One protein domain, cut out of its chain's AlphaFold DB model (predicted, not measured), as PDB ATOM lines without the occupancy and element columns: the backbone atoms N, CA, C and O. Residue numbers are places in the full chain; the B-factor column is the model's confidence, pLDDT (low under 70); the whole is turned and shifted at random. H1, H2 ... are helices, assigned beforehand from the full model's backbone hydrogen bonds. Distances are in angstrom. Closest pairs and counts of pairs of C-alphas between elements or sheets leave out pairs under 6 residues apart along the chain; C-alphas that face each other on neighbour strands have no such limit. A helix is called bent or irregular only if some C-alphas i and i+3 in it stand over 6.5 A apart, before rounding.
ATOM      1  N   GLU A 795     -44.322 -15.483-101.340       85.12
ATOM      2  CA  GLU A 795     -45.758 -15.166-101.338       85.12
ATOM      3  C   GLU A 795     -46.611 -16.418-101.137       85.12
ATOM      4  O   GLU A 795     -47.412 -16.485-100.204       85.12
ATOM      5  N   LYS A 796     -46.380 -17.458-101.951       85.19
ATOM      6  CA  LYS A 796     -47.107 -18.727-101.865       85.19
ATOM      7  C   LYS A 796     -46.950 -19.384-100.500       85.19
ATOM      8  O   LYS A 796     -47.890 -20.015-100.023       85.19
ATOM      9  N   LYS A 797     -45.773 -19.294 -99.874       86.31
ATOM     10  CA  LYS A 797     -45.539 -19.890 -98.553       86.31
ATOM     11  C   LYS A 797     -46.217 -19.111 -97.439       86.31
ATOM     12  O   LYS A 797     -46.812 -19.755 -96.583       86.31
ATOM     13  N   ILE A 798     -46.201 -17.780 -97.476       86.81
ATOM     14  CA  ILE A 798     -46.939 -16.964 -96.503       86.81
ATOM     15  C   ILE A 798     -48.449 -17.195 -96.663       86.81
ATOM     16  O   ILE A 798     -49.132 -17.451 -95.677       86.81
ATOM     17  N   GLN A 799     -48.970 -17.202 -97.893       85.12
ATOM     18  CA  GLN A 799     -50.386 -17.479 -98.157       85.12
ATOM     19  C   GLN A 799     -50.797 -18.885 -97.707       85.12
ATOM     20  O   GLN A 799     -51.793 -19.033 -97.007       85.12
ATOM     21  N   ALA A 800     -50.007 -19.913 -98.037       83.62
ATOM     22  CA  ALA A 800     -50.270 -21.277 -97.580       83.62
ATOM     23  C   ALA A 800     -50.275 -21.380 -96.046       83.62
ATOM     24  O   ALA A 800     -51.082 -22.122 -95.490       83.62
ATOM     25  N   SER A 801     -49.404 -20.627 -95.367       84.50
ATOM     26  CA  SER A 801     -49.393 -20.518 -93.908       84.50
ATOM     27  C   SER A 801     -50.657 -19.852 -93.358       84.50
ATOM     28  O   SER A 801     -51.239 -20.378 -92.416       84.50
ATOM     29  N   LEU A 802     -51.107 -18.741 -93.952       82.69
ATOM     30  CA  LEU A 802     -52.337 -18.049 -93.543       82.69
ATOM     31  C   LEU A 802     -53.565 -18.955 -93.700       82.69
ATOM     32  O   LEU A 802     -54.364 -19.079 -92.775       82.69
ATOM     33  N   SER A 803     -53.675 -19.654 -94.836       80.88
ATOM     34  CA  SER A 803     -54.761 -20.608 -95.077       80.88
ATOM     35  C   SER A 803     -54.725 -21.793 -94.111       80.88
ATOM     36  O   SER A 803     -55.771 -22.218 -93.639       80.88
ATOM     37  N   ALA A 804     -53.540 -22.323 -93.790       80.19
ATOM     38  CA  ALA A 804     -53.403 -23.452 -92.867       80.19
ATOM     39  C   ALA A 804     -53.817 -23.116 -91.425       80.19
ATOM     40  O   ALA A 804     -54.217 -24.012 -90.686       80.19
ATOM     41  N   LEU A 805     -53.718 -21.845 -91.023       77.06
ATOM     42  CA  LEU A 805     -54.077 -21.382 -89.684       77.06
ATOM     43  C   LEU A 805     -55.550 -20.957 -89.556       77.06
ATOM     44  O   LEU A 805     -55.964 -20.572 -88.465       77.06
ATOM     45  N   ASN A 806     -56.342 -21.032 -90.635       70.94
ATOM     46  CA  ASN A 806     -57.734 -20.557 -90.685       70.94
ATOM     47  C   ASN A 806     -57.912 -19.114 -90.179       70.94
ATOM     48  O   ASN A 806     -58.969 -18.759 -89.659       70.94
ATOM     49  N   TRP A 807     -56.888 -18.270 -90.308       73.25
ATOM     50  CA  TRP A 807     -57.032 -16.852 -89.998       73.25
ATOM     51  C   TRP A 807     -57.972 -16.258 -91.043       73.25
ATOM     52  O   TRP A 807     -57.743 -16.448 -92.239       73.25
ATOM     53  N   ASN A 808     -59.058 -15.610 -90.600       55.47
ATOM     54  CA  ASN A 808     -60.112 -15.050 -91.453       55.47
ATOM     55  C   ASN A 808     -59.571 -13.861 -92.261       55.47
ATOM     56  O   ASN A 808     -59.894 -12.703 -92.014       55.47
ATOM     57  N   TYR A 809     -58.728 -14.165 -93.236       53.78
ATOM     58  CA  TYR A 809     -58.236 -13.243 -94.235       53.78
ATOM     59  C   TYR A 809     -59.045 -13.436 -95.511       53.78
ATOM     60  O   TYR A 809     -59.327 -14.580 -95.880       53.78
ATOM     61  N   PRO A 810     -59.395 -12.358 -96.230       45.84
ATOM     62  CA  PRO A 810     -59.908 -12.492 -97.581       45.84
ATOM     63  C   PRO A 810     -58.808 -13.128 -98.439       45.84
ATOM     64  O   PRO A 810     -57.875 -12.465 -98.890       45.84
ATOM     65  N   VAL A 811     -58.885 -14.448 -98.623       43.47
ATOM     66  CA  VAL A 811     -58.036 -15.172 -99.564       43.47
ATOM     67  C   VAL A 811     -58.476 -14.711-100.944       43.47
ATOM     68  O   VAL A 811     -59.531 -15.108-101.435       43.47
ATOM     69  N   ALA A 812     -57.698 -13.820-101.551       46.53
ATOM     70  CA  ALA A 812     -57.924 -13.475-102.942       46.53
ATOM     71  C   ALA A 812     -57.835 -14.757-103.793       46.53
ATOM     72  O   ALA A 812     -56.982 -15.611-103.514       46.53
ATOM     73  N   PRO A 813     -58.702 -14.924-104.807       41.91
ATOM     74  CA  PRO A 813     -58.626 -16.068-105.705       41.91
ATOM     75  C   PRO A 813     -57.219 -16.168-106.321       41.91
ATOM     76  O   PRO A 813     -56.550 -15.142-106.480       41.91
ATOM     77  N   LEU A 823     -51.193  -6.817-103.164       51.25
ATOM     78  CA  LEU A 823     -50.387  -6.149-102.131       51.25
ATOM     79  C   LEU A 823     -51.205  -5.798-100.868       51.25
ATOM     80  O   LEU A 823     -50.643  -5.750 -99.775       51.25
ATOM     81  N   ASP A 824     -52.524  -5.634-100.996       60.84
ATOM     82  CA  ASP A 824     -53.457  -5.299 -99.912       60.84
ATOM     83  C   ASP A 824     -53.558  -6.378 -98.813       60.84
ATOM     84  O   ASP A 824     -53.809  -6.064 -97.647       60.84
ATOM     85  N   SER A 825     -53.308  -7.651 -99.146       66.56
ATOM     86  CA  SER A 825     -53.409  -8.764 -98.184       66.56
ATOM     87  C   SER A 825     -52.274  -8.776 -97.147       66.56
ATOM     88  O   SER A 825     -52.512  -9.014 -95.963       66.56
ATOM     89  N   PHE A 826     -51.042  -8.453 -97.552       83.25
ATOM     90  CA  PHE A 826     -49.880  -8.421 -96.653       83.25
ATOM     91  C   PHE A 826     -49.807  -7.143 -95.807       83.25
ATOM     92  O   PHE A 826     -49.298  -7.170 -94.689       83.25
ATOM     93  N   GLU A 827     -50.329  -6.022 -96.309       83.00
ATOM     94  CA  GLU A 827     -50.472  -4.787 -95.524       83.00
ATOM     95  C   GLU A 827     -51.507  -4.950 -94.408       83.00
ATOM     96  O   GLU A 827     -51.303  -4.472 -93.292       83.00
ATOM     97  N   SER A 828     -52.584  -5.689 -94.688       81.44
ATOM     98  CA  SER A 828     -53.584  -6.061 -93.686       81.44
ATOM     99  C   SER A 828     -52.962  -6.922 -92.574       81.44
ATOM    100  O   SER A 828     -53.194  -6.642 -91.399       81.44
ATOM    101  N   LEU A 829     -52.078  -7.873 -92.925       87.44
ATOM    102  CA  LEU A 829     -51.319  -8.693 -91.962       87.44
ATOM    103  C   LEU A 829     -50.492  -7.842 -90.989       87.44
ATOM    104  O   LEU A 829     -50.530  -8.063 -89.777       87.44
ATOM    105  N   LEU A 830     -49.771  -6.844 -91.505       90.62
ATOM    106  CA  LEU A 830     -48.994  -5.921 -90.675       90.62
ATOM    107  C   LEU A 830     -49.895  -5.024 -89.821       90.62
ATOM    108  O   LEU A 830     -49.636  -4.876 -88.628       90.62
ATOM    109  N   SER A 831     -50.981  -4.509 -90.401       87.50
ATOM    110  CA  SER A 831     -51.952  -3.659 -89.699       87.50
ATOM    111  C   SER A 831     -52.591  -4.394 -88.519       87.50
ATOM    112  O   SER A 831     -52.658  -3.848 -87.420       87.50
ATOM    113  N   CYS A 832     -52.967  -5.663 -88.709       86.94
ATOM    114  CA  CYS A 832     -53.492  -6.507 -87.638       86.94
ATOM    115  C   CYS A 832     -52.447  -6.706 -86.528       86.94
ATOM    116  O   CYS A 832     -52.736  -6.487 -85.352       86.94
ATOM    117  N   PHE A 833     -51.198  -7.029 -86.884       91.19
ATOM    118  CA  PHE A 833     -50.110  -7.135 -85.904       91.19
ATOM    119  C   PHE A 833     -49.914  -5.835 -85.103       91.19
ATOM    120  O   PHE A 833     -49.699  -5.890 -83.888       91.19
ATOM    121  N   GLN A 834     -50.004  -4.671 -85.751       90.69
ATOM    122  CA  GLN A 834     -49.867  -3.363 -85.105       90.69
ATOM    123  C   GLN A 834     -51.023  -3.055 -84.153       90.69
ATOM    124  O   GLN A 834     -50.780  -2.622 -83.025       90.69
ATOM    125  N   GLU A 835     -52.259  -3.311 -84.583       88.12
ATOM    126  CA  GLU A 835     -53.468  -3.110 -83.784       88.12
ATOM    127  C   GLU A 835     -53.440  -3.988 -82.526       88.12
ATOM    128  O   GLU A 835     -53.570  -3.490 -81.403       88.12
ATOM    129  N   LYS A 836     -53.174  -5.293 -82.689       88.38
ATOM    130  CA  LYS A 836     -53.177  -6.268 -81.583       88.38
ATOM    131  C   LYS A 836     -52.081  -6.027 -80.541       88.38
ATOM    132  O   LYS A 836     -52.227  -6.484 -79.403       88.38
ATOM    133  N   ASN A 837     -51.013  -5.321 -80.916       89.06
ATOM    134  CA  ASN A 837     -49.896  -4.958 -80.039       89.06
ATOM    135  C   ASN A 837     -49.871  -3.473 -79.648       89.06
ATOM    136  O   ASN A 837     -48.924  -3.037 -78.993       89.06
ATOM    137  N   SER A 838     -50.895  -2.702 -80.032       86.75
ATOM    138  CA  SER A 838     -51.040  -1.282 -79.693       86.75
ATOM    139  C   SER A 838     -49.805  -0.442 -80.049       86.75
ATOM    140  O   SER A 838     -49.365   0.395 -79.263       86.75
ATOM    141  N   LEU A 839     -49.242  -0.649 -81.245       83.31
ATOM    142  CA  LEU A 839     -48.031   0.051 -81.706       83.31
ATOM    143  C   LEU A 839     -48.231   1.555 -82.019       83.31
ATOM    144  O   LEU A 839     -47.291   2.212 -82.464       83.31
ATOM    145  N   GLY A 840     -49.409   2.130 -81.750       69.75
ATOM    146  CA  GLY A 840     -49.704   3.554 -81.961       69.75
ATOM    147  C   GLY A 840     -49.698   3.958 -83.441       69.75
ATOM    148  O   GLY A 840     -50.104   3.178 -84.298       69.75
ATOM    149  N   GLU A 841     -49.210   5.167 -83.751       66.31
ATOM    150  CA  GLU A 841     -49.058   5.693 -85.127       66.31
ATOM    151  C   GLU A 841     -47.925   5.023 -85.932       66.31
ATOM    152  O   GLU A 841     -47.741   5.307 -87.116       66.31
ATOM    153  N   ARG A 842     -47.141   4.134 -85.307       72.62
ATOM    154  CA  ARG A 842     -45.992   3.479 -85.940       72.62
ATOM    155  C   ARG A 842     -46.469   2.585 -87.080       72.62
ATOM    156  O   ARG A 842     -47.088   1.556 -86.812       72.62
ATOM    157  N   LYS A 843     -46.167   2.953 -88.331       81.00
ATOM    158  CA  LYS A 843     -46.589   2.222 -89.534       81.00
ATOM    159  C   LYS A 843     -45.513   1.254 -90.031       81.00
ATOM    160  O   LYS A 843     -44.608   1.656 -90.759       81.00
ATOM    161  N   LEU A 844     -45.658  -0.033 -89.702       89.25
ATOM    162  CA  LEU A 844     -44.774  -1.069 -90.236       89.25
ATOM    163  C   LEU A 844     -44.881  -1.114 -91.760       89.25
ATOM    164  O   LEU A 844     -45.966  -1.195 -92.332       89.25
ATOM    165  N   THR A 845     -43.728  -1.080 -92.414       88.56
ATOM    166  CA  THR A 845     -43.645  -1.106 -93.871       88.56
ATOM    167  C   THR A 845     -43.483  -2.537 -94.362       88.56
ATOM    168  O   THR A 845     -42.627  -3.274 -93.872       88.56
ATOM    169  N   SER A 846     -44.258  -2.919 -95.380       89.31
ATOM    170  CA  SER A 846     -44.114  -4.230 -96.012       89.31
ATOM    171  C   SER A 846     -42.709  -4.445 -96.592       89.31
ATOM    172  O   SER A 846     -42.269  -3.659 -97.437       89.31
ATOM    173  N   PRO A 847     -42.023  -5.547 -96.231       90.12
ATOM    174  CA  PRO A 847     -40.769  -5.951 -96.857       90.12
ATOM    175  C   PRO A 847     -40.857  -6.058 -98.380       90.12
ATOM    176  O   PRO A 847     -39.894  -5.727 -99.067       90.12
ATOM    177  N   PHE A 848     -42.021  -6.427 -98.930       85.19
ATOM    178  CA  PHE A 848     -42.244  -6.419-100.377       85.19
ATOM    179  C   PHE A 848     -42.097  -5.008-100.965       85.19
ATOM    180  O   PHE A 848     -41.463  -4.840-102.004       85.19
ATOM    181  N   LYS A 849     -42.609  -3.977-100.278       83.12
ATOM    182  CA  LYS A 849     -42.465  -2.573-100.694       83.12
ATOM    183  C   LYS A 849     -41.047  -2.041-100.543       83.12
ATOM    184  O   LYS A 849     -40.735  -1.035-101.157       83.12
ATOM    185  N   VAL A 850     -40.191  -2.653 -99.727       83.31
ATOM    186  CA  VAL A 850     -38.804  -2.190 -99.564       83.31
ATOM    187  C   VAL A 850     -37.859  -2.942-100.486       83.31
ATOM    188  O   VAL A 850     -37.039  -2.300-101.133       83.31
ATOM    189  N   PHE A 851     -37.980  -4.269-100.574       81.12
ATOM    190  CA  PHE A 851     -37.015  -5.150-101.239       81.12
ATOM    191  C   PHE A 851     -37.339  -5.510-102.698       81.12
ATOM    192  O   PHE A 851     -36.497  -6.110-103.367       81.12
ATOM    193  N   CYS A 852     -38.524  -5.153-103.207       74.44
ATOM    194  CA  CYS A 852     -38.935  -5.453-104.586       74.44
ATOM    195  C   CYS A 852     -38.901  -4.210-105.495       74.44
ATOM    196  O   CYS A 852     -38.512  -3.119-105.077       74.44
ATOM    197  N   SER A 853     -39.331  -4.368-106.753       59.56
ATOM    198  CA  SER A 853     -39.329  -3.328-107.803       59.56
ATOM    199  C   SER A 853     -39.984  -1.988-107.423       59.56
ATOM    200  O   SER A 853     -39.633  -0.956-107.996       59.56
ATOM    201  N   ASN A 854     -40.882  -1.984-106.434       60.22
ATOM    202  CA  ASN A 854     -41.542  -0.794-105.885       60.22
ATOM    203  C   ASN A 854     -40.859  -0.265-104.607       60.22
ATOM    204  O   ASN A 854     -41.551   0.201-103.706       60.22
ATOM    205  N   SER A 855     -39.525  -0.363-104.512       64.75
ATOM    206  CA  SER A 855     -38.779   0.062-103.320       64.75
ATOM    207  C   SER A 855     -39.085   1.505-102.908       64.75
ATOM    208  O   SER A 855     -38.920   2.425-103.712       64.75
ATOM    209  N   LEU A 856     -39.441   1.707-101.636       71.62
ATOM    210  CA  LEU A 856     -39.549   3.038-101.017       71.62
ATOM    211  C   LEU A 856     -38.203   3.768-100.908       71.62
ATOM    212  O   LEU A 856     -38.172   4.978-100.695       71.62
ATOM    213  N   LEU A 857     -37.085   3.049-101.029       74.06
ATOM    214  CA  LEU A 857     -35.759   3.626-100.870       74.06
ATOM    215  C   LEU A 857     -35.174   4.057-102.216       74.06
ATOM    216  O   LEU A 857     -35.189   3.281-103.181       74.06
ATOM    217  N   PRO A 858     -34.544   5.247-102.281       70.19
ATOM    218  CA  PRO A 858     -33.709   5.603-103.416       70.19
ATOM    219  C   PRO A 858     -32.656   4.517-103.652       70.19
ATOM    220  O   PRO A 858     -32.029   4.030-102.716       70.19
ATOM    221  N   HIS A 859     -32.401   4.141-104.903       65.31
ATOM    222  CA  HIS A 859     -31.418   3.087-105.192       65.31
ATOM    223  C   HIS A 859     -30.001   3.475-104.735       65.31
ATOM    224  O   HIS A 859     -29.228   2.630-104.301       65.31
ATOM    225  N   ARG A 860     -29.685   4.774-104.730       69.69
ATOM    226  CA  ARG A 860     -28.429   5.301-104.176       69.69
ATOM    227  C   ARG A 860     -28.444   5.465-102.655       69.69
ATOM    228  O   ARG A 860     -27.519   6.064-102.120       69.69
ATOM    229  N   TYR A 861     -29.470   4.984-101.952       79.44
ATOM    230  CA  TYR A 861     -29.492   5.023-100.495       79.44
ATOM    231  C   TYR A 861     -28.295   4.238 -99.966       79.44
ATOM    232  O   TYR A 861     -28.168   3.042-100.219       79.44
ATOM    233  N   THR A 862     -27.382   4.927 -99.293       84.69
ATOM    234  CA  THR A 862     -26.141   4.343 -98.784       84.69
ATOM    235  C   THR A 862     -26.232   4.093 -97.294       84.69
ATOM    236  O   THR A 862     -26.722   4.955 -96.566       84.69
ATOM    237  N   PHE A 904     -23.923 -10.010 -92.008       91.81
ATOM    238  CA  PHE A 904     -24.706 -10.977 -92.775       91.81
ATOM    239  C   PHE A 904     -24.564 -12.404 -92.272       91.81
ATOM    240  O   PHE A 904     -25.571 -13.099 -92.168       91.81
ATOM    241  N   ASP A 905     -23.356 -12.832 -91.918       91.88
ATOM    242  CA  ASP A 905     -23.154 -14.181 -91.391       91.88
ATOM    243  C   ASP A 905     -23.883 -14.363 -90.054       91.88
ATOM    244  O   ASP A 905     -24.541 -15.381 -89.835       91.88
ATOM    245  N   LEU A 906     -23.841 -13.343 -89.189       94.50
ATOM    246  CA  LEU A 906     -24.529 -13.362 -87.895       94.50
ATOM    247  C   LEU A 906     -26.051 -13.327 -88.058       94.50
ATOM    248  O   LEU A 906     -26.749 -14.134 -87.447       94.50
ATOM    249  N   ALA A 907     -26.565 -12.440 -88.918       95.06
ATOM    250  CA  ALA A 907     -27.995 -12.354 -89.198       95.06
ATOM    251  C   ALA A 907     -28.538 -13.653 -89.800       95.06
ATOM    252  O   ALA A 907     -29.622 -14.098 -89.433       95.06
ATOM    253  N   LYS A 908     -27.783 -14.295 -90.696       92.69
ATOM    254  CA  LYS A 908     -28.170 -15.576 -91.284       92.69
ATOM    255  C   LYS A 908     -28.305 -16.669 -90.231       92.69
ATOM    256  O   LYS A 908     -29.327 -17.352 -90.203       92.69
ATOM    257  N   LEU A 909     -27.296 -16.810 -89.372       94.31
ATOM    258  CA  LEU A 909     -27.289 -17.815 -88.315       94.31
ATOM    259  C   LEU A 909     -28.415 -17.571 -87.299       94.31
ATOM    260  O   LEU A 909     -29.136 -18.503 -86.955       94.31
ATOM    261  N   GLU A 910     -28.620 -16.316 -86.882       95.69
ATOM    262  CA  GLU A 910     -29.734 -15.923 -86.009       95.69
ATOM    263  C   GLU A 910     -31.089 -16.296 -86.625       95.69
ATOM    264  O   GLU A 910     -31.926 -16.914 -85.963       95.69
ATOM    265  N   VAL A 911     -31.308 -15.954 -87.897       94.75
ATOM    266  CA  VAL A 911     -32.571 -16.229 -88.589       94.75
ATOM    267  C   VAL A 911     -32.823 -17.732 -88.709       94.75
ATOM    268  O   VAL A 911     -33.962 -18.170 -88.571       94.75
ATOM    269  N   GLU A 912     -31.795 -18.558 -88.902       91.44
ATOM    270  CA  GLU A 912     -31.988 -20.010 -88.904       91.44
ATOM    271  C   GLU A 912     -32.381 -20.567 -87.533       91.44
ATOM    272  O   GLU A 912     -33.279 -21.411 -87.471       91.44
ATOM    273  N   ILE A 913     -31.801 -20.064 -86.436       93.62
ATOM    274  CA  ILE A 913     -32.250 -20.426 -85.079       93.62
ATOM    275  C   ILE A 913     -33.710 -20.006 -84.893       93.62
ATOM    276  O   ILE A 913     -34.521 -20.780 -84.384       93.62
ATOM    277  N   TRP A 914     -34.080 -18.820 -85.374       93.44
ATOM    278  CA  TRP A 914     -35.461 -18.354 -85.335       93.44
ATOM    279  C   TRP A 914     -36.427 -19.315 -86.027       93.44
ATOM    280  O   TRP A 914     -37.414 -19.731 -85.425       93.44
ATOM    281  N   ILE A 915     -36.152 -19.684 -87.275       90.25
ATOM    282  CA  ILE A 915     -37.074 -20.486 -88.090       90.25
ATOM    283  C   ILE A 915     -37.126 -21.947 -87.639       90.25
ATOM    284  O   ILE A 915     -38.196 -22.561 -87.655       90.25
ATOM    285  N   HIS A 916     -35.988 -22.521 -87.253       87.88
ATOM    286  CA  HIS A 916     -35.896 -23.947 -86.941       87.88
ATOM    287  C   HIS A 916     -36.153 -24.258 -85.468       87.88
ATOM    288  O   HIS A 916     -36.755 -25.291 -85.174       87.88
ATOM    289  N   HIS A 917     -35.790 -23.344 -84.565       90.44
ATOM    290  CA  HIS A 917     -35.758 -23.622 -83.129       90.44
ATOM    291  C   HIS A 917     -36.609 -22.698 -82.273       90.44
ATOM    292  O   HIS A 917     -37.049 -23.153 -81.236       90.44
ATOM    293  N   LEU A 918     -36.890 -21.450 -82.654       92.56
ATOM    294  CA  LEU A 918     -37.706 -20.550 -81.819       92.56
ATOM    295  C   LEU A 918     -39.174 -20.497 -82.266       92.56
ATOM    296  O   LEU A 918     -40.084 -20.754 -81.477       92.56
ATOM    297  N   ALA A 919     -39.420 -20.215 -83.546       91.31
ATOM    298  CA  ALA A 919     -40.758 -20.057 -84.112       91.31
ATOM    299  C   ALA A 919     -41.676 -21.280 -83.902       91.31
ATOM    300  O   ALA A 919     -42.849 -21.061 -83.587       91.31
ATOM    301  N   PRO A 920     -41.203 -22.543 -84.001       89.25
ATOM    302  CA  PRO A 920     -42.058 -23.702 -83.746       89.25
ATOM    303  C   PRO A 920     -42.621 -23.755 -82.319       89.25
ATOM    304  O   PRO A 920     -43.809 -24.051 -82.161       89.25
ATOM    305  N   TYR A 921     -41.818 -23.424 -81.296       90.06
ATOM    306  CA  TYR A 921     -42.292 -23.382 -79.906       90.06
ATOM    307  C   TYR A 921     -43.184 -22.175 -79.649       90.06
ATOM    308  O   TYR A 921     -44.195 -22.321 -78.975       90.06
ATOM    309  N   LEU A 922     -42.881 -21.009 -80.226       90.88
ATOM    310  CA  LEU A 922     -43.783 -19.855 -80.142       90.88
ATOM    311  C   LEU A 922     -45.153 -20.175 -80.754       90.88
ATOM    312  O   LEU A 922     -46.182 -19.876 -80.155       90.88
ATOM    313  N   GLY A 923     -45.174 -20.844 -81.909       88.56
ATOM    314  CA  GLY A 923     -46.410 -21.325 -82.515       88.56
ATOM    315  C   GLY A 923     -47.138 -22.341 -81.628       88.56
ATOM    316  O   GLY A 923     -48.353 -22.265 -81.507       88.56
ATOM    317  N   ALA A 924     -46.417 -23.249 -80.962       88.12
ATOM    318  CA  ALA A 924     -47.010 -24.202 -80.018       88.12
ATOM    319  C   ALA A 924     -47.595 -23.517 -78.774       88.12
ATOM    320  O   ALA A 924     -48.709 -23.840 -78.371       88.12
ATOM    321  N   ILE A 925     -46.905 -22.526 -78.207       89.19
ATOM    322  CA  ILE A 925     -47.424 -21.717 -77.096       89.19
ATOM    323  C   ILE A 925     -48.698 -20.984 -77.532       89.19
ATOM    324  O   ILE A 925     -49.674 -20.965 -76.790       89.19
ATOM    325  N   ALA A 926     -48.735 -20.446 -78.755       88.00
ATOM    326  CA  ALA A 926     -49.916 -19.757 -79.270       88.00
ATOM    327  C   ALA A 926     -51.155 -20.662 -79.367       88.00
ATOM    328  O   ALA A 926     -52.265 -20.176 -79.167       88.00
ATOM    329  N   THR A 927     -50.985 -21.968 -79.623       86.00
ATOM    330  CA  THR A 927     -52.111 -22.924 -79.675       86.00
ATOM    331  C   THR A 927     -52.777 -23.184 -78.322       86.00
ATOM    332  O   THR A 927     -53.824 -23.822 -78.283       86.00
ATOM    333  N   LEU A 928     -52.195 -22.704 -77.218       84.38
ATOM    334  CA  LEU A 928     -52.807 -22.794 -75.890       84.38
ATOM    335  C   LEU A 928     -53.939 -21.776 -75.689       84.38
ATOM    336  O   LEU A 928     -54.799 -21.990 -74.839       84.38
ATOM    337  N   SER A 929     -53.950 -20.682 -76.457       83.19
ATOM    338  CA  SER A 929     -55.039 -19.703 -76.419       83.19
ATOM    339  C   SER A 929     -56.200 -20.155 -77.306       83.19
ATOM    340  O   SER A 929     -56.001 -20.748 -78.367       83.19
ATOM    341  N   SER A 930     -57.427 -19.831 -76.888       78.75
ATOM    342  CA  SER A 930     -58.633 -20.027 -77.698       78.75
ATOM    343  C   SER A 930     -58.653 -19.154 -78.957       78.75
ATOM    344  O   SER A 930     -59.338 -19.503 -79.915       78.75
ATOM    345  N   ASP A 931     -57.909 -18.041 -78.960       81.56
ATOM    346  CA  ASP A 931     -57.718 -17.172 -80.121       81.56
ATOM    347  C   ASP A 931     -56.227 -17.126 -80.504       81.56
ATOM    348  O   ASP A 931     -55.408 -16.372 -79.960       81.56
ATOM    349  N   MET A 932     -55.859 -18.009 -81.434       82.56
ATOM    350  CA  MET A 932     -54.468 -18.249 -81.816       82.56
ATOM    351  C   MET A 932     -53.832 -17.041 -82.519       82.56
ATOM    352  O   MET A 932     -52.631 -16.816 -82.364       82.56
ATOM    353  N   GLU A 933     -54.595 -16.255 -83.288       84.56
ATOM    354  CA  GLU A 933     -54.045 -15.157 -84.098       84.56
ATOM    355  C   GLU A 933     -53.469 -14.015 -83.230       84.56
ATOM    356  O   GLU A 933     -52.266 -13.737 -83.339       84.56
ATOM    357  N   PRO A 934     -54.229 -13.383 -82.308       85.19
ATOM    358  CA  PRO A 934     -53.691 -12.342 -81.432       85.19
ATOM    359  C   PRO A 934     -52.561 -12.851 -80.538       85.19
ATOM    360  O   PRO A 934     -51.601 -12.120 -80.282       85.19
ATOM    361  N   SER A 935     -52.650 -14.103 -80.087       87.06
ATOM    362  CA  SER A 935     -51.620 -14.735 -79.262       87.06
ATOM    363  C   SER A 935     -50.309 -14.906 -80.027       87.06
ATOM    364  O   SER A 935     -49.255 -14.525 -79.518       87.06
ATOM    365  N   CYS A 936     -50.362 -15.372 -81.279       88.69
ATOM    366  CA  CYS A 936     -49.208 -15.437 -82.178       88.69
ATOM    367  C   CYS A 936     -48.537 -14.066 -82.358       88.69
ATOM    368  O   CYS A 936     -47.314 -13.960 -82.233       88.69
ATOM    369  N   TYR A 937     -49.312 -13.010 -82.624       90.31
ATOM    370  CA  TYR A 937     -48.757 -11.664 -82.803       90.31
ATOM    371  C   TYR A 937     -48.134 -11.104 -81.526       90.31
ATOM    372  O   TYR A 937     -47.059 -10.510 -81.590       90.31
ATOM    373  N   ARG A 938     -48.768 -11.301 -80.365       90.69
ATOM    374  CA  ARG A 938     -48.220 -10.852 -79.076       90.69
ATOM    375  C   ARG A 938     -46.935 -11.586 -78.717       90.69
ATOM    376  O   ARG A 938     -45.965 -10.952 -78.312       90.69
ATOM    377  N   LEU A 939     -46.900 -12.901 -78.932       91.81
ATOM    378  CA  LEU A 939     -45.708 -13.719 -78.714       91.81
ATOM    379  C   LEU A 939     -44.543 -13.257 -79.584       91.81
ATOM    380  O   LEU A 939     -43.444 -13.050 -79.066       91.81
ATOM    381  N   LEU A 940     -44.776 -13.041 -80.880       93.88
ATOM    382  CA  LEU A 940     -43.747 -12.516 -81.773       93.88
ATOM    383  C   LEU A 940     -43.255 -11.140 -81.306       93.88
ATOM    384  O   LEU A 940     -42.049 -10.929 -81.198       93.88
ATOM    385  N   TYR A 941     -44.175 -10.224 -80.994       94.38
ATOM    386  CA  TYR A 941     -43.840  -8.878 -80.537       94.38
ATOM    387  C   TYR A 941     -42.966  -8.892 -79.278       94.38
ATOM    388  O   TYR A 941     -41.901  -8.276 -79.254       94.38
ATOM    389  N   TRP A 942     -43.361  -9.645 -78.252       94.69
ATOM    390  CA  TRP A 942     -42.589  -9.739 -77.015       94.69
ATOM    391  C   TRP A 942     -41.250 -10.430 -77.197       94.69
ATOM    392  O   TRP A 942     -40.283 -10.034 -76.559       94.69
ATOM    393  N   THR A 943     -41.170 -11.420 -78.082       95.56
ATOM    394  CA  THR A 943     -39.908 -12.097 -78.400       95.56
ATOM    395  C   THR A 943     -38.939 -11.138 -79.102       95.56
ATOM    396  O   THR A 943     -37.762 -11.079 -78.749       95.56
ATOM    397  N   LEU A 944     -39.427 -10.326 -80.047       94.50
ATOM    398  CA  LEU A 944     -38.625  -9.286 -80.701       94.50
ATOM    399  C   LEU A 944     -38.143  -8.230 -79.695       94.50
ATOM    400  O   LEU A 944     -36.974  -7.842 -79.736       94.50
ATOM    401  N   GLN A 945     -39.006  -7.811 -78.762       93.81
ATOM    402  CA  GLN A 945     -38.626  -6.901 -77.676       93.81
ATOM    403  C   GLN A 945     -37.622  -7.519 -76.704       93.81
ATOM    404  O   GLN A 945     -36.691  -6.833 -76.297       93.81
ATOM    405  N   ALA A 946     -37.780  -8.798 -76.355       94.88
ATOM    406  CA  ALA A 946     -36.888  -9.502 -75.441       94.88
ATOM    407  C   ALA A 946     -35.444  -9.492 -75.956       94.88
ATOM    408  O   ALA A 946     -34.520  -9.207 -75.206       94.88
ATOM    409  N   LEU A 947     -35.237  -9.718 -77.257       93.50
ATOM    410  CA  LEU A 947     -33.892  -9.696 -77.838       93.50
ATOM    411  C   LEU A 947     -33.268  -8.292 -77.894       93.50
ATOM    412  O   LEU A 947     -32.040  -8.164 -77.873       93.50
ATOM    413  N   ASP A 948     -34.097  -7.249 -77.971       88.75
ATOM    414  CA  ASP A 948     -33.670  -5.845 -77.938       88.75
ATOM    415  C   ASP A 948     -33.562  -5.300 -76.492       88.75
ATOM    416  O   ASP A 948     -32.991  -4.231 -76.277       88.75
ATOM    417  N   PHE A 949     -34.052  -6.037 -75.489       90.44
ATOM    418  CA  PHE A 949     -33.977  -5.668 -74.076       90.44
ATOM    419  C   PHE A 949     -32.529  -5.785 -73.559       90.44
ATOM    420  O   PHE A 949     -31.856  -6.773 -73.852       90.44
ATOM    421  N   PRO A 950     -32.003  -4.802 -72.806       85.12
ATOM    422  CA  PRO A 950     -30.628  -4.850 -72.299       85.12
ATOM    423  C   PRO A 950     -30.410  -5.839 -71.140       85.12
ATOM    424  O   PRO A 950     -29.261  -6.134 -70.826       85.12
ATOM    425  N   GLY A 951     -31.474  -6.318 -70.488       89.31
ATOM    426  CA  GLY A 951     -31.395  -7.310 -69.408       89.31
ATOM    427  C   GLY A 951     -31.648  -8.743 -69.887       89.31
ATOM    428  O   GLY A 951     -31.452  -9.050 -71.057       89.31
ATOM    429  N   ASP A 952     -32.117  -9.601 -68.976       91.69
ATOM    430  CA  ASP A 952     -32.399 -11.017 -69.250       91.69
ATOM    431  C   ASP A 952     -33.643 -11.186 -70.145       91.69
ATOM    432  O   ASP A 952     -34.784 -10.945 -69.737       91.69
ATOM    433  N   GLU A 953     -33.410 -11.601 -71.388       93.62
ATOM    434  CA  GLU A 953     -34.425 -11.851 -72.409       93.62
ATOM    435  C   GLU A 953     -35.403 -12.975 -72.039       93.62
ATOM    436  O   GLU A 953     -36.588 -12.910 -72.389       93.62
ATOM    437  N   ALA A 954     -34.945 -13.994 -71.310       92.00
ATOM    438  CA  ALA A 954     -35.785 -15.107 -70.896       92.00
ATOM    439  C   ALA A 954     -36.753 -14.669 -69.793       92.00
ATOM    440  O   ALA A 954     -37.954 -14.937 -69.883       92.00
ATOM    441  N   GLU A 955     -36.260 -13.955 -68.779       92.50
ATOM    442  CA  GLU A 955     -37.106 -13.405 -67.715       92.50
ATOM    443  C   GLU A 955     -38.052 -12.318 -68.232       92.50
ATOM    444  O   GLU A 955     -39.213 -12.267 -67.810       92.50
ATOM    445  N   PHE A 956     -37.623 -11.509 -69.209       94.69
ATOM    446  CA  PHE A 956     -38.512 -10.571 -69.892       94.69
ATOM    447  C   PHE A 956     -39.708 -11.300 -70.520       94.69
ATOM    448  O   PHE A 956     -40.860 -10.960 -70.232       94.69
ATOM    449  N   LEU A 957     -39.455 -12.330 -71.339       92.38
ATOM    450  CA  LEU A 957     -40.522 -13.071 -72.015       92.38
ATOM    451  C   LEU A 957     -41.442 -13.777 -71.007       92.38
ATOM    452  O   LEU A 957     -42.666 -13.658 -71.108       92.38
ATOM    453  N   LYS A 958     -40.879 -14.455 -69.998       90.88
ATOM    454  CA  LYS A 958     -41.659 -15.117 -68.936       90.88
ATOM    455  C   LYS A 958     -42.560 -14.131 -68.196       90.88
ATOM    456  O   LYS A 958     -43.719 -14.442 -67.927       90.88
ATOM    457  N   THR A 959     -42.051 -12.943 -67.878       91.31
ATOM    458  CA  THR A 959     -42.822 -11.905 -67.182       91.31
ATOM    459  C   THR A 959     -43.993 -11.421 -68.031       91.31
ATOM    460  O   THR A 959     -45.105 -11.284 -67.521       91.31
ATOM    461  N   LYS A 960     -43.781 -11.215 -69.338       91.38
ATOM    462  CA  LYS A 960     -44.862 -10.853 -70.268       91.38
ATOM    463  C   LYS A 960     -45.917 -11.951 -70.385       91.38
ATOM    464  O   LYS A 960     -47.106 -11.644 -70.342       91.38
ATOM    465  N   LEU A 961     -45.497 -13.216 -70.449       87.88
ATOM    466  CA  LEU A 961     -46.410 -14.359 -70.543       87.88
ATOM    467  C   LEU A 961     -47.260 -14.551 -69.288       87.88
ATOM    468  O   LEU A 961     -48.463 -14.768 -69.403       87.88
ATOM    469  N   LYS A 962     -46.678 -14.380 -68.096       85.06
ATOM    470  CA  LYS A 962     -47.425 -14.387 -66.825       85.06
ATOM    471  C   LYS A 962     -48.491 -13.290 -66.760       85.06
ATOM    472  O   LYS A 962     -49.490 -13.455 -66.068       85.06
ATOM    473  N   GLY A 963     -48.292 -12.189 -67.486       80.69
ATOM    474  CA  GLY A 963     -49.256 -11.097 -67.604       80.69
ATOM    475  C   GLY A 963     -50.500 -11.420 -68.446       80.69
ATOM    476  O   GLY A 963     -51.436 -10.624 -68.434       80.69
ATOM    477  N   LEU A 964     -50.542 -12.556 -69.160       78.44
ATOM    478  CA  LEU A 964     -51.719 -13.017 -69.906       78.44
ATOM    479  C   LEU A 964     -52.278 -14.313 -69.307       78.44
ATOM    480  O   LEU A 964     -51.645 -15.358 -69.457       78.44
ATOM    481  N   PRO A 965     -53.489 -14.296 -68.719       75.88
ATOM    482  CA  PRO A 965     -54.099 -15.490 -68.129       75.88
ATOM    483  C   PRO A 965     -54.149 -16.691 -69.087       75.88
ATOM    484  O   PRO A 965     -53.820 -17.805 -68.689       75.88
ATOM    485  N   GLU A 966     -54.453 -16.452 -70.366       75.88
ATOM    486  CA  GLU A 966     -54.546 -17.477 -71.420       75.88
ATOM    487  C   GLU A 966     -53.230 -18.216 -71.710       75.88
ATOM    488  O   GLU A 966     -53.253 -19.383 -72.083       75.88
ATOM    489  N   LEU A 967     -52.083 -17.548 -71.543       77.31
ATOM    490  CA  LEU A 967     -50.756 -18.106 -71.836       77.31
ATOM    491  C   LEU A 967     -49.948 -18.379 -70.559       77.31
ATOM    492  O   LEU A 967     -48.891 -19.004 -70.619       77.31
ATOM    493  N   SER A 968     -50.453 -17.953 -69.397       73.44
ATOM    494  CA  SER A 968     -49.816 -18.158 -68.092       73.44
ATOM    495  C   SER A 968     -49.712 -19.637 -67.688       73.44
ATOM    496  O   SER A 968     -48.919 -19.977 -66.814       73.44
ATOM    497  N   THR A 969     -50.479 -20.514 -68.346       70.38
ATOM    498  CA  THR A 969     -50.479 -21.975 -68.175       70.38
ATOM    499  C   THR A 969     -49.481 -22.702 -69.081       70.38
ATOM    500  O   THR A 969     -49.408 -23.933 -69.031       70.38
ATOM    501  N   ALA A 970     -48.719 -21.981 -69.917       78.00
ATOM    502  CA  ALA A 970     -47.703 -22.588 -70.767       78.00
ATOM    503  C   ALA A 970     -46.710 -23.392 -69.917       78.00
ATOM    504  O   ALA A 970     -46.092 -22.870 -68.991       78.00
ATOM    505  N   SER A 971     -46.583 -24.682 -70.225       79.31
ATOM    506  CA  SER A 971     -45.718 -25.576 -69.464       79.31
ATOM    507  C   SER A 971     -44.245 -25.224 -69.667       79.31
ATOM    508  O   SER A 971     -43.837 -24.756 -70.737       79.31
ATOM    509  N   ASP A 972     -43.418 -25.547 -68.671       82.81
ATOM    510  CA  ASP A 972     -41.960 -25.438 -68.789       82.81
ATOM    511  C   ASP A 972     -41.426 -26.208 -70.007       82.81
ATOM    512  O   ASP A 972     -40.439 -25.799 -70.607       82.81
ATOM    513  N   ALA A 973     -42.126 -27.258 -70.454       85.00
ATOM    514  CA  ALA A 973     -41.776 -28.019 -71.651       85.00
ATOM    515  C   ALA A 973     -41.824 -27.200 -72.960       85.00
ATOM    516  O   ALA A 973     -41.146 -27.565 -73.918       85.00
ATOM    517  N   LEU A 974     -42.603 -26.112 -73.024       86.75
ATOM    518  CA  LEU A 974     -42.653 -25.199 -74.177       86.75
ATOM    519  C   LEU A 974     -41.869 -23.903 -73.937       86.75
ATOM    520  O   LEU A 974     -41.273 -23.361 -74.869       86.75
ATOM    521  N   LEU A 975     -41.846 -23.413 -72.694       90.00
ATOM    522  CA  LEU A 975     -41.157 -22.172 -72.333       90.00
ATOM    523  C   LEU A 975     -39.638 -22.331 -72.248       90.00
ATOM    524  O   LEU A 975     -38.903 -21.440 -72.679       90.00
ATOM    525  N   LEU A 976     -39.151 -23.454 -71.716       92.75
ATOM    526  CA  LEU A 976     -37.719 -23.709 -71.586       92.75
ATOM    527  C   LEU A 976     -37.007 -23.703 -72.953       92.75
ATOM    528  O   LEU A 976     -36.046 -22.949 -73.095       92.75
ATOM    529  N   PRO A 977     -37.495 -24.398 -73.999       92.62
ATOM    530  CA  PRO A 977     -36.884 -24.317 -75.324       92.62
ATOM    531  C   PRO A 977     -36.862 -22.909 -75.920       92.62
ATOM    532  O   PRO A 977     -35.839 -22.475 -76.449       92.62
ATOM    533  N   ALA A 978     -37.965 -22.162 -75.802       93.00
ATOM    534  CA  ALA A 978     -38.048 -20.799 -76.324       93.00
ATOM    535  C   ALA A 978     -37.058 -19.856 -75.617       93.00
ATOM    536  O   ALA A 978     -36.370 -19.066 -76.264       93.00
ATOM    537  N   THR A 979     -36.947 -19.967 -74.292       94.19
ATOM    538  CA  THR A 979     -36.002 -19.169 -73.497       94.19
ATOM    539  C   THR A 979     -34.545 -19.556 -73.751       94.19
ATOM    540  O   THR A 979     -33.703 -18.671 -73.885       94.19
ATOM    541  N   ASN A 980     -34.243 -20.846 -73.922       95.31
ATOM    542  CA  ASN A 980     -32.910 -21.307 -74.311       95.31
ATOM    543  C   ASN A 980     -32.518 -20.782 -75.705       95.31
ATOM    544  O   ASN A 980     -31.407 -20.283 -75.881       95.31
ATOM    545  N   ALA A 981     -33.433 -20.818 -76.682       95.00
ATOM    546  CA  ALA A 981     -33.203 -20.258 -78.017       95.00
ATOM    547  C   ALA A 981     -32.904 -18.749 -77.970       95.00
ATOM    548  O   ALA A 981     -31.973 -18.277 -78.624       95.00
ATOM    549  N   LEU A 982     -33.679 -17.997 -77.177       95.81
ATOM    550  CA  LEU A 982     -33.504 -16.557 -76.987       95.81
ATOM    551  C   LEU A 982     -32.106 -16.211 -76.469       95.81
ATOM    552  O   LEU A 982     -31.466 -15.324 -77.032       95.81
ATOM    553  N   LYS A 983     -31.607 -16.955 -75.476       95.19
ATOM    554  CA  LYS A 983     -30.252 -16.777 -74.937       95.19
ATOM    555  C   LYS A 983     -29.169 -16.990 -75.984       95.19
ATOM    556  O   LYS A 983     -28.251 -16.183 -76.120       95.19
ATOM    557  N   VAL A 984     -29.297 -18.054 -76.777       95.38
ATOM    558  CA  VAL A 984     -28.358 -18.350 -77.870       95.38
ATOM    559  C   VAL A 984     -28.360 -17.224 -78.913       95.38
ATOM    560  O   VAL A 984     -27.296 -16.775 -79.341       95.38
ATOM    561  N   ILE A 985     -29.537 -16.713 -79.289       96.44
ATOM    562  CA  ILE A 985     -29.657 -15.582 -80.220       96.44
ATOM    563  C   ILE A 985     -29.072 -14.299 -79.613       96.44
ATOM    564  O   ILE A 985     -28.363 -13.556 -80.295       96.44
ATOM    565  N   LYS A 986     -29.325 -14.034 -78.327       94.62
ATOM    566  CA  LYS A 986     -28.774 -12.873 -77.626       94.62
ATOM    567  C   LYS A 986     -27.248 -12.882 -77.652       94.62
ATOM    568  O   LYS A 986     -26.651 -11.857 -77.973       94.62
ATOM    569  N   ALA A 987     -26.627 -14.037 -77.419       94.12
ATOM    570  CA  ALA A 987     -25.177 -14.191 -77.494       94.12
ATOM    571  C   ALA A 987     -24.613 -13.863 -78.890       94.12
ATOM    572  O   ALA A 987     -23.593 -13.180 -78.983       94.12
ATOM    573  N   LEU A 988     -25.295 -14.260 -79.977       95.44
ATOM    574  CA  LEU A 988     -24.909 -13.870 -81.345       95.44
ATOM    575  C   LEU A 988     -24.934 -12.351 -81.537       95.44
ATOM    576  O   LEU A 988     -24.008 -11.779 -82.118       95.44
ATOM    577  N   ARG A 989     -25.985 -11.691 -81.039       94.50
ATOM    578  CA  ARG A 989     -26.122 -10.234 -81.130       94.50
ATOM    579  C   ARG A 989     -25.067  -9.510 -80.303       94.50
ATOM    580  O   ARG A 989     -24.467  -8.571 -80.818       94.50
ATOM    581  N   CYS A 990     -24.804  -9.953 -79.074       94.12
ATOM    582  CA  CYS A 990     -23.740  -9.403 -78.231       94.12
ATOM    583  C   CYS A 990     -22.368  -9.576 -78.890       94.12
ATOM    584  O   CYS A 990     -21.618  -8.610 -78.996       94.12
ATOM    585  N   PHE A 991     -22.065 -10.753 -79.446       95.75
ATOM    586  CA  PHE A 991     -20.840 -10.956 -80.222       95.75
ATOM    587  C   PHE A 991     -20.728  -9.962 -81.390       95.75
ATOM    588  O   PHE A 991     -19.693  -9.319 -81.560       95.75
ATOM    589  N   GLY A 992     -21.799  -9.776 -82.164       94.56
ATOM    590  CA  GLY A 992     -21.824  -8.813 -83.265       94.56
ATOM    591  C   GLY A 992     -21.623  -7.362 -82.815       94.56
ATOM    592  O   GLY A 992     -20.741  -6.667 -83.315       94.56
ATOM    593  N   LEU A 993     -22.435  -6.892 -81.871       93.88
ATOM    594  CA  LEU A 993     -22.465  -5.488 -81.457       93.88
ATOM    595  C   LEU A 993     -21.257  -5.102 -80.594       93.88
ATOM    596  O   LEU A 993     -20.676  -4.041 -80.793       93.88
ATOM    597  N   GLU A 994     -20.857  -5.958 -79.655       93.12
ATOM    598  CA  GLU A 994     -19.817  -5.635 -78.673       93.12
ATOM    599  C   GLU A 994     -18.430  -6.026 -79.182       93.12
ATOM    600  O   GLU A 994     -17.500  -5.218 -79.158       93.12
ATOM    601  N   LYS A 995     -18.283  -7.258 -79.687       92.44
ATOM    602  CA  LYS A 995     -16.977  -7.783 -80.103       92.44
ATOM    603  C   LYS A 995     -16.639  -7.376 -81.531       92.44
ATOM    604  O   LYS A 995     -15.576  -6.803 -81.764       92.44
ATOM    605  N   CYS A 996     -17.556  -7.597 -82.475       92.25
ATOM    606  CA  CYS A 996     -17.382  -7.172 -83.865       92.25
ATOM    607  C   CYS A 996     -17.643  -5.680 -84.103       92.25
ATOM    608  O   CYS A 996     -17.390  -5.208 -85.209       92.25
ATOM    609  N   LYS A 997     -18.085  -4.942 -83.073       92.25
ATOM    610  CA  LYS A 997     -18.368  -3.496 -83.117       92.25
ATOM    611  C   LYS A 997     -19.371  -3.112 -84.203       92.25
ATOM    612  O   LYS A 997     -19.308  -2.008 -84.747       92.25
ATOM    613  N   LEU A 998     -20.283  -4.023 -84.535       93.38
ATOM    614  CA  LEU A 998     -21.283  -3.761 -85.552       93.38
ATOM    615  C   LEU A 998     -22.228  -2.651 -85.085       93.38
ATOM    616  O   LEU A 998     -22.643  -2.602 -83.927       93.38
ATOM    617  N   THR A 999     -22.609  -1.769 -85.999       92.88
ATOM    618  CA  THR A 999     -23.661  -0.790 -85.742       92.88
ATOM    619  C   THR A 999     -25.022  -1.482 -85.672       92.88
ATOM    620  O   THR A 999     -25.281  -2.492 -86.333       92.88
ATOM    621  N   LEU A1000     -25.953  -0.908 -84.910       92.06
ATOM    622  CA  LEU A1000     -27.322  -1.427 -84.886       92.06
ATOM    623  C   LEU A1000     -27.958  -1.366 -86.285       92.06
ATOM    624  O   LEU A1000     -28.685  -2.276 -86.675       92.06
ATOM    625  N   GLN A1001     -27.637  -0.324 -87.057       92.69
ATOM    626  CA  GLN A1001     -28.165  -0.126 -88.401       92.69
ATOM    627  C   GLN A1001     -27.751  -1.257 -89.356       92.69
ATOM    628  O   GLN A1001     -28.613  -1.806 -90.043       92.69
ATOM    629  N   GLU A1002     -26.472  -1.646 -89.393       92.38
ATOM    630  CA  GLU A1002     -26.022  -2.719 -90.295       92.38
ATOM    631  C   GLU A1002     -26.605  -4.087 -89.912       92.38
ATOM    632  O   GLU A1002     -27.045  -4.834 -90.790       92.38
ATOM    633  N   LEU A1003     -26.701  -4.387 -88.610       94.50
ATOM    634  CA  LEU A1003     -27.300  -5.632 -88.126       94.50
ATOM    635  C   LEU A1003     -28.793  -5.711 -88.468       94.50
ATOM    636  O   LEU A1003     -29.265  -6.742 -88.944       94.50
ATOM    637  N   LYS A1004     -29.548  -4.627 -88.270       95.25
ATOM    638  CA  LYS A1004     -30.991  -4.599 -88.546       95.25
ATOM    639  C   LYS A1004     -31.290  -4.676 -90.050       95.25
ATOM    640  O   LYS A1004     -32.214  -5.395 -90.425       95.25
ATOM    641  N   TRP A1005     -30.484  -4.050 -90.917       94.44
ATOM    642  CA  TRP A1005     -30.587  -4.254 -92.373       94.44
ATOM    643  C   TRP A1005     -30.329  -5.708 -92.777       94.44
ATOM    644  O   TRP A1005     -31.077  -6.267 -93.582       94.44
ATOM    645  N   ALA A1006     -29.298  -6.331 -92.199       94.00
ATOM    646  CA  ALA A1006     -28.978  -7.733 -92.442       94.00
ATOM    647  C   ALA A1006     -30.116  -8.666 -91.997       94.00
ATOM    648  O   ALA A1006     -30.569  -9.502 -92.781       94.00
ATOM    649  N   LEU A1007     -30.624  -8.483 -90.773       95.81
ATOM    650  CA  LEU A1007     -31.743  -9.257 -90.232       95.81
ATOM    651  C   LEU A1007     -32.996  -9.088 -91.091       95.81
ATOM    652  O   LEU A1007     -33.604 -10.085 -91.471       95.81
ATOM    653  N   ALA A1008     -33.350  -7.854 -91.465       95.06
ATOM    654  CA  ALA A1008     -34.499  -7.586 -92.323       95.06
ATOM    655  C   ALA A1008     -34.443  -8.380 -93.640       95.06
ATOM    656  O   ALA A1008     -35.427  -9.026 -94.011       95.06
ATOM    657  N   ALA A1009     -33.291  -8.374 -94.319       91.69
ATOM    658  CA  ALA A1009     -33.108  -9.082 -95.583       91.69
ATOM    659  C   ALA A1009     -33.143 -10.612 -95.413       91.69
ATOM    660  O   ALA A1009     -33.808 -11.304 -96.192       91.69
ATOM    661  N   TYR A1010     -32.470 -11.160 -94.393       92.88
ATOM    662  CA  TYR A1010     -32.458 -12.607 -94.162       92.88
ATOM    663  C   TYR A1010     -33.809 -13.141 -93.696       92.88
ATOM    664  O   TYR A1010     -34.223 -14.183 -94.197       92.88
ATOM    665  N   PHE A1011     -34.531 -12.434 -92.824       94.94
ATOM    666  CA  PHE A1011     -35.892 -12.813 -92.437       94.94
ATOM    667  C   PHE A1011     -36.841 -12.820 -93.639       94.94
ATOM    668  O   PHE A1011     -37.590 -13.779 -93.820       94.94
ATOM    669  N   PHE A1012     -36.760 -11.808 -94.510       92.69
ATOM    670  CA  PHE A1012     -37.569 -11.777 -95.729       92.69
ATOM    671  C   PHE A1012     -37.272 -12.978 -96.633       92.69
ATOM    672  O   PHE A1012     -38.180 -13.699 -97.043       92.69
ATOM    673  N   ASN A1013     -35.990 -13.251 -96.884       88.19
ATOM    674  CA  ASN A1013     -35.577 -14.407 -97.674       88.19
ATOM    675  C   ASN A1013     -35.937 -15.742 -96.995       88.19
ATOM    676  O   ASN A1013     -36.165 -16.737 -97.683       88.19
ATOM    677  N   ALA A1014     -35.996 -15.781 -95.663       89.75
ATOM    678  CA  ALA A1014     -36.298 -16.985 -94.904       89.75
ATOM    679  C   ALA A1014     -37.779 -17.380 -94.927       89.75
ATOM    680  O   ALA A1014     -38.085 -18.557 -94.759       89.75
ATOM    681  N   ALA A1015     -38.685 -16.446 -95.230       89.00
ATOM    682  CA  ALA A1015     -40.126 -16.695 -95.290       89.00
ATOM    683  C   ALA A1015     -40.550 -17.759 -96.331       89.00
ATOM    684  O   ALA A1015     -41.665 -18.275 -96.272       89.00
ATOM    685  N   LYS A1016     -39.671 -18.130 -97.276       84.88
ATOM    686  CA  LYS A1016     -39.905 -19.245 -98.219       84.88
ATOM    687  C   LYS A1016     -39.528 -20.625 -97.676       84.88
ATOM    688  O   LYS A1016     -39.888 -21.635 -98.289       84.88
ATOM    689  N   PHE A1017     -38.760 -20.691 -96.592       80.31
ATOM    690  CA  PHE A1017     -38.323 -21.950 -96.003       80.31
ATOM    691  C   PHE A1017     -39.320 -22.407 -94.941       80.31
ATOM    692  O   PHE A1017     -39.890 -21.609 -94.205       80.31
ATOM    693  N   GLN A1018     -39.533 -23.716 -94.870       69.69
ATOM    694  CA  GLN A1018     -40.273 -24.325 -93.771       69.69
ATOM    695  C   GLN A1018     -39.293 -24.791 -92.703       69.69
ATOM    696  O   GLN A1018     -38.152 -25.146 -93.016       69.69
ATOM    697  N   SER A1019     -39.755 -24.814 -91.453       68.31
ATOM    698  CA  SER A1019     -38.987 -25.437 -90.383       68.31
ATOM    699  C   SER A1019     -38.687 -26.898 -90.743       68.31
ATOM    700  O   SER A1019     -39.573 -27.631 -91.188       68.31
ATOM    701  N   GLN A1020     -37.426 -27.306 -90.588       64.69
ATOM    702  CA  GLN A1020     -36.982 -28.685 -90.790       64.69
ATOM    703  C   GLN A1020     -37.406 -29.594 -89.623       64.69
ATOM    704  O   GLN A1020     -37.438 -30.817 -89.768       64.69
ATOM    705  N   THR A1021     -37.803 -29.002 -88.495       64.19
ATOM    706  CA  THR A1021     -38.176 -29.701 -87.268       64.19
ATOM    707  C   THR A1021     -39.500 -30.443 -87.452       64.19
ATOM    708  O   THR A1021     -40.577 -29.850 -87.517       64.19
ATOM    709  N   GLN A1022     -39.444 -31.778 -87.494       60.25
ATOM    710  CA  GLN A1022     -40.634 -32.622 -87.683       60.25
ATOM    711  C   GLN A1022     -41.585 -32.634 -86.474       60.25
ATOM    712  O   GLN A1022     -42.722 -33.089 -86.603       60.25
ATOM    713  N   LYS A1023     -41.129 -32.133 -85.317       67.44
ATOM    714  CA  LYS A1023     -41.835 -32.199 -84.030       67.44
ATOM    715  C   LYS A1023     -43.153 -31.417 -84.010       67.44
ATOM    716  O   LYS A1023     -44.101 -31.863 -83.376       67.44
ATOM    717  N   PHE A1024     -43.251 -30.313 -84.758       69.50
ATOM    718  CA  PHE A1024     -44.445 -29.461 -84.774       69.50
ATOM    719  C   PHE A1024     -44.934 -29.145 -86.196       69.50
ATOM    720  O   PHE A1024     -44.940 -27.998 -86.647       69.50
ATOM    721  N   LYS A1025     -45.370 -30.178 -86.930       62.59
ATOM    722  CA  LYS A1025     -45.857 -30.019 -88.316       62.59
ATOM    723  C   LYS A1025     -46.982 -28.983 -88.451       62.59
ATOM    724  O   LYS A1025     -46.982 -28.241 -89.428       62.59
ATOM    725  N   THR A1026     -47.894 -28.892 -87.480       57.03
ATOM    726  CA  THR A1026     -49.032 -27.953 -87.488       57.03
ATOM    727  C   THR A1026     -48.631 -26.506 -87.192       57.03
ATOM    728  O   THR A1026     -49.144 -25.597 -87.835       57.03
ATOM    729  N   THR A1027     -47.670 -26.267 -86.292       64.69
ATOM    730  CA  THR A1027     -47.232 -24.903 -85.925       64.69
ATOM    731  C   THR A1027     -46.122 -24.368 -86.830       64.69
ATOM    732  O   THR A1027     -45.844 -23.168 -86.830       64.69
ATOM    733  N   SER A1028     -45.546 -25.226 -87.683       66.38
ATOM    734  CA  SER A1028     -44.590 -24.834 -88.727       66.38
ATOM    735  C   SER A1028     -45.131 -23.730 -89.648       66.38
ATOM    736  O   SER A1028     -44.346 -22.921 -90.149       66.38
ATOM    737  N   ALA A1029     -46.461 -23.643 -89.800       71.19
ATOM    738  CA  ALA A1029     -47.153 -22.603 -90.552       71.19
ATOM    739  C   ALA A1029     -46.859 -21.184 -90.027       71.19
ATOM    740  O   ALA A1029     -46.702 -20.274 -90.840       71.19
ATOM    741  N   CYS A1030     -46.674 -20.989 -88.715       81.88
ATOM    742  CA  CYS A1030     -46.368 -19.672 -88.143       81.88
ATOM    743  C   CYS A1030     -44.997 -19.132 -88.579       81.88
ATOM    744  O   CYS A1030     -44.808 -17.920 -88.628       81.88
ATOM    745  N   SER A1031     -44.046 -20.002 -88.940       86.62
ATOM    746  CA  SER A1031     -42.651 -19.611 -89.206       86.62
ATOM    747  C   SER A1031     -42.524 -18.612 -90.359       86.62
ATOM    748  O   SER A1031     -41.828 -17.611 -90.225       86.62
ATOM    749  N   SER A1032     -43.235 -18.838 -91.472       88.38
ATOM    750  CA  SER A1032     -43.213 -17.941 -92.639       88.38
ATOM    751  C   SER A1032     -43.813 -16.568 -92.316       88.38
ATOM    752  O   SER A1032     -43.298 -15.543 -92.758       88.38
ATOM    753  N   ILE A1033     -44.893 -16.551 -91.525       88.88
ATOM    754  CA  ILE A1033     -45.581 -15.327 -91.087       88.88
ATOM    755  C   ILE A1033     -44.684 -14.545 -90.124       88.88
ATOM    756  O   ILE A1033     -44.495 -13.342 -90.293       88.88
ATOM    757  N   PHE A1034     -44.074 -15.228 -89.152       92.50
ATOM    758  CA  PHE A1034     -43.135 -14.618 -88.213       92.50
ATOM    759  C   PHE A1034     -41.917 -14.049 -88.925       92.50
ATOM    760  O   PHE A1034     -41.539 -12.920 -88.636       92.50
ATOM    761  N   ALA A1035     -41.351 -14.771 -89.894       93.81
ATOM    762  CA  ALA A1035     -40.246 -14.273 -90.705       93.81
ATOM    763  C   ALA A1035     -40.624 -12.980 -91.446       93.81
ATOM    764  O   ALA A1035     -39.881 -12.000 -91.422       93.81
ATOM    765  N   PHE A1036     -41.810 -12.948 -92.058       93.81
ATOM    766  CA  PHE A1036     -42.303 -11.769 -92.765       93.81
ATOM    767  C   PHE A1036     -42.485 -10.558 -91.835       93.81
ATOM    768  O   PHE A1036     -41.978  -9.474 -92.126       93.81
ATOM    769  N   ILE A1037     -43.148 -10.739 -90.690       94.38
ATOM    770  CA  ILE A1037     -43.388  -9.653 -89.727       94.38
ATOM    771  C   ILE A1037     -42.080  -9.213 -89.045       94.38
ATOM    772  O   ILE A1037     -41.855  -8.016 -88.880       94.38
ATOM    773  N   ALA A1038     -41.181 -10.141 -88.702       95.94
ATOM    774  CA  ALA A1038     -39.865  -9.818 -88.142       95.94
ATOM    775  C   ALA A1038     -39.015  -9.002 -89.127       95.94
ATOM    776  O   ALA A1038     -38.341  -8.053 -88.725       95.94
ATOM    777  N   SER A1039     -39.094  -9.307 -90.427       95.81
ATOM    778  CA  SER A1039     -38.476  -8.473 -91.461       95.81
ATOM    779  C   SER A1039     -39.026  -7.041 -91.429       95.81
ATOM    780  O   SER A1039     -38.242  -6.095 -91.368       95.81
ATOM    781  N   ALA A1040     -40.354  -6.874 -91.372       94.62
ATOM    782  CA  ALA A1040     -41.002  -5.560 -91.281       94.62
ATOM    783  C   ALA A1040     -40.603  -4.791 -90.008       94.62
ATOM    784  O   ALA A1040     -40.320  -3.595 -90.061       94.62
ATOM    785  N   TRP A1041     -40.525  -5.485 -88.869       94.81
ATOM    786  CA  TRP A1041     -40.076  -4.925 -87.591       94.81
ATOM    787  C   TRP A1041     -38.651  -4.373 -87.669       94.81
ATOM    788  O   TRP A1041     -38.377  -3.266 -87.205       94.81
ATOM    789  N   HIS A1042     -37.733  -5.138 -88.262       95.25
ATOM    790  CA  HIS A1042     -36.350  -4.704 -88.416       95.25
ATOM    791  C   HIS A1042     -36.204  -3.574 -89.431       95.25
ATOM    792  O   HIS A1042     -35.402  -2.677 -89.185       95.25
ATOM    793  N   LEU A1043     -36.989  -3.585 -90.514       93.00
ATOM    794  CA  LEU A1043     -37.044  -2.493 -91.486       93.00
ATOM    795  C   LEU A1043     -37.463  -1.181 -90.839       93.00
ATOM    796  O   LEU A1043     -36.795  -0.176 -91.033       93.00
ATOM    797  N   ASP A1044     -38.525  -1.191 -90.043       89.94
ATOM    798  CA  ASP A1044     -39.023   0.015 -89.386       89.94
ATOM    799  C   ASP A1044     -37.962   0.689 -88.489       89.94
ATOM    800  O   ASP A1044     -37.907   1.908 -88.399       89.94
ATOM    801  N   ALA A1045     -37.036  -0.085 -87.910       86.75
ATOM    802  CA  ALA A1045     -35.936   0.454 -87.107       86.75
ATOM    803  C   ALA A1045     -34.819   1.145 -87.921       86.75
ATOM    804  O   ALA A1045     -33.966   1.809 -87.332       86.75
ATOM    805  N   VAL A1046     -34.759   0.944 -89.241       88.50
ATOM    806  CA  VAL A1046     -33.654   1.427 -90.098       88.50
ATOM    807  C   VAL A1046     -34.092   2.177 -91.345       88.50
ATOM    808  O   VAL A1046     -33.247   2.790 -92.011       88.50
TER     809      VAL A1046
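This is residues 795 to 813, 823 to 862 and 904 to 1046 of the 1050 residues of an uncharacterized protein of Oscillatoria sp. SIO1A7 (UniProt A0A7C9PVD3). A compact clump of helices is gathered round H9 and H5 near its middle, with the up-and-down bundle H5, H6 and H7 on one side and the hairpin of H8 and H9 on another. The bent helix H4 packs on both groups, its arm H4a on H7 and H8 and its arm H4b on H5, H7 and H9, while the shorter H1, H2 and H3 pack round the rest of H9 and H5. The printed part has 202 residues with nine named helices, H1 to H9 in order, and no named strand; its class is all helix. The radius of gyration of the C-alphas is 16.2 A and the spans are 50 by 49 by 35 A.

Find C-alpha 795 at (-45.758, -15.166, -101.338), where H1 begins; it runs to residue 804. H2 is residues 824 to 836 and H3 residues 847 to 851. H4, residues 904 to 926, was assigned as one helix by its hydrogen bonds but is bent, with C-alphas 916 and 919 6.8 A apart; its arms H4a, 904 to 916, and H4b, 919 to 926, stand at a steep tilt of 42 degrees. Next come H5, residues 932 to 948, 24.5 A, and H6, 953 to 962. H7, residues 972 to 995, is 32.6 A long and starts at C-alpha 972 (-41.960, -25.438, -68.789). H8 is residues 1000 to 1014, 20.6 A; H9, residues 1029 to 1044, 24.1 A, ends at C-alpha 1044 (-39.023, 0.015, -89.386).

H5 and H9 are the hubs, touching five helices each. Look at H9 with residues 1029 to 1036, which alone touch H1; C-alphas 801 and 1029 are closest, 4.5 A. H2 touches H5 about perpendicular at 73 degrees, Phe 833 to Tyr 937, C-alphas 5.7 A. H3 touches H9, C-alphas 847 and 1040 at 5.6 A. H8 and H9 form a hairpin at 29 degrees, C-alphas 1008 and 1039 closest at 4.2 A. H4a touches H8, C-alphas 907 and 1007 at 5.0 A, and H7 at a shallow 3 degrees, opposite ways, C-alphas 910 and 985 at 5.8 A. H5 and H6 form a hairpin, C-alphas 946 and 953 at 4.6 A. H1 and H5 are apart. Every O i to N i+4 pair is within hydrogen-bond range in H1, H2, H3, H4a, H4b, H5, H6 and H8; H7 has 18 of 20 and H9 11 of 12.

The C-alphas of Arg 860 and Thr 969 are farthest apart, 50.3 A. Residues 814 to 822 are not printed, a gap of 13.4 A between C-alphas 813 and 823, nor are 863 to 903, 16.5 A between C-alphas 862 and 904. The link from H8 to H9 is long. Mean pLDDT of the printed part is 84.7; 27 residues are under 70, among them 808 to 813 and 1018 to 1028.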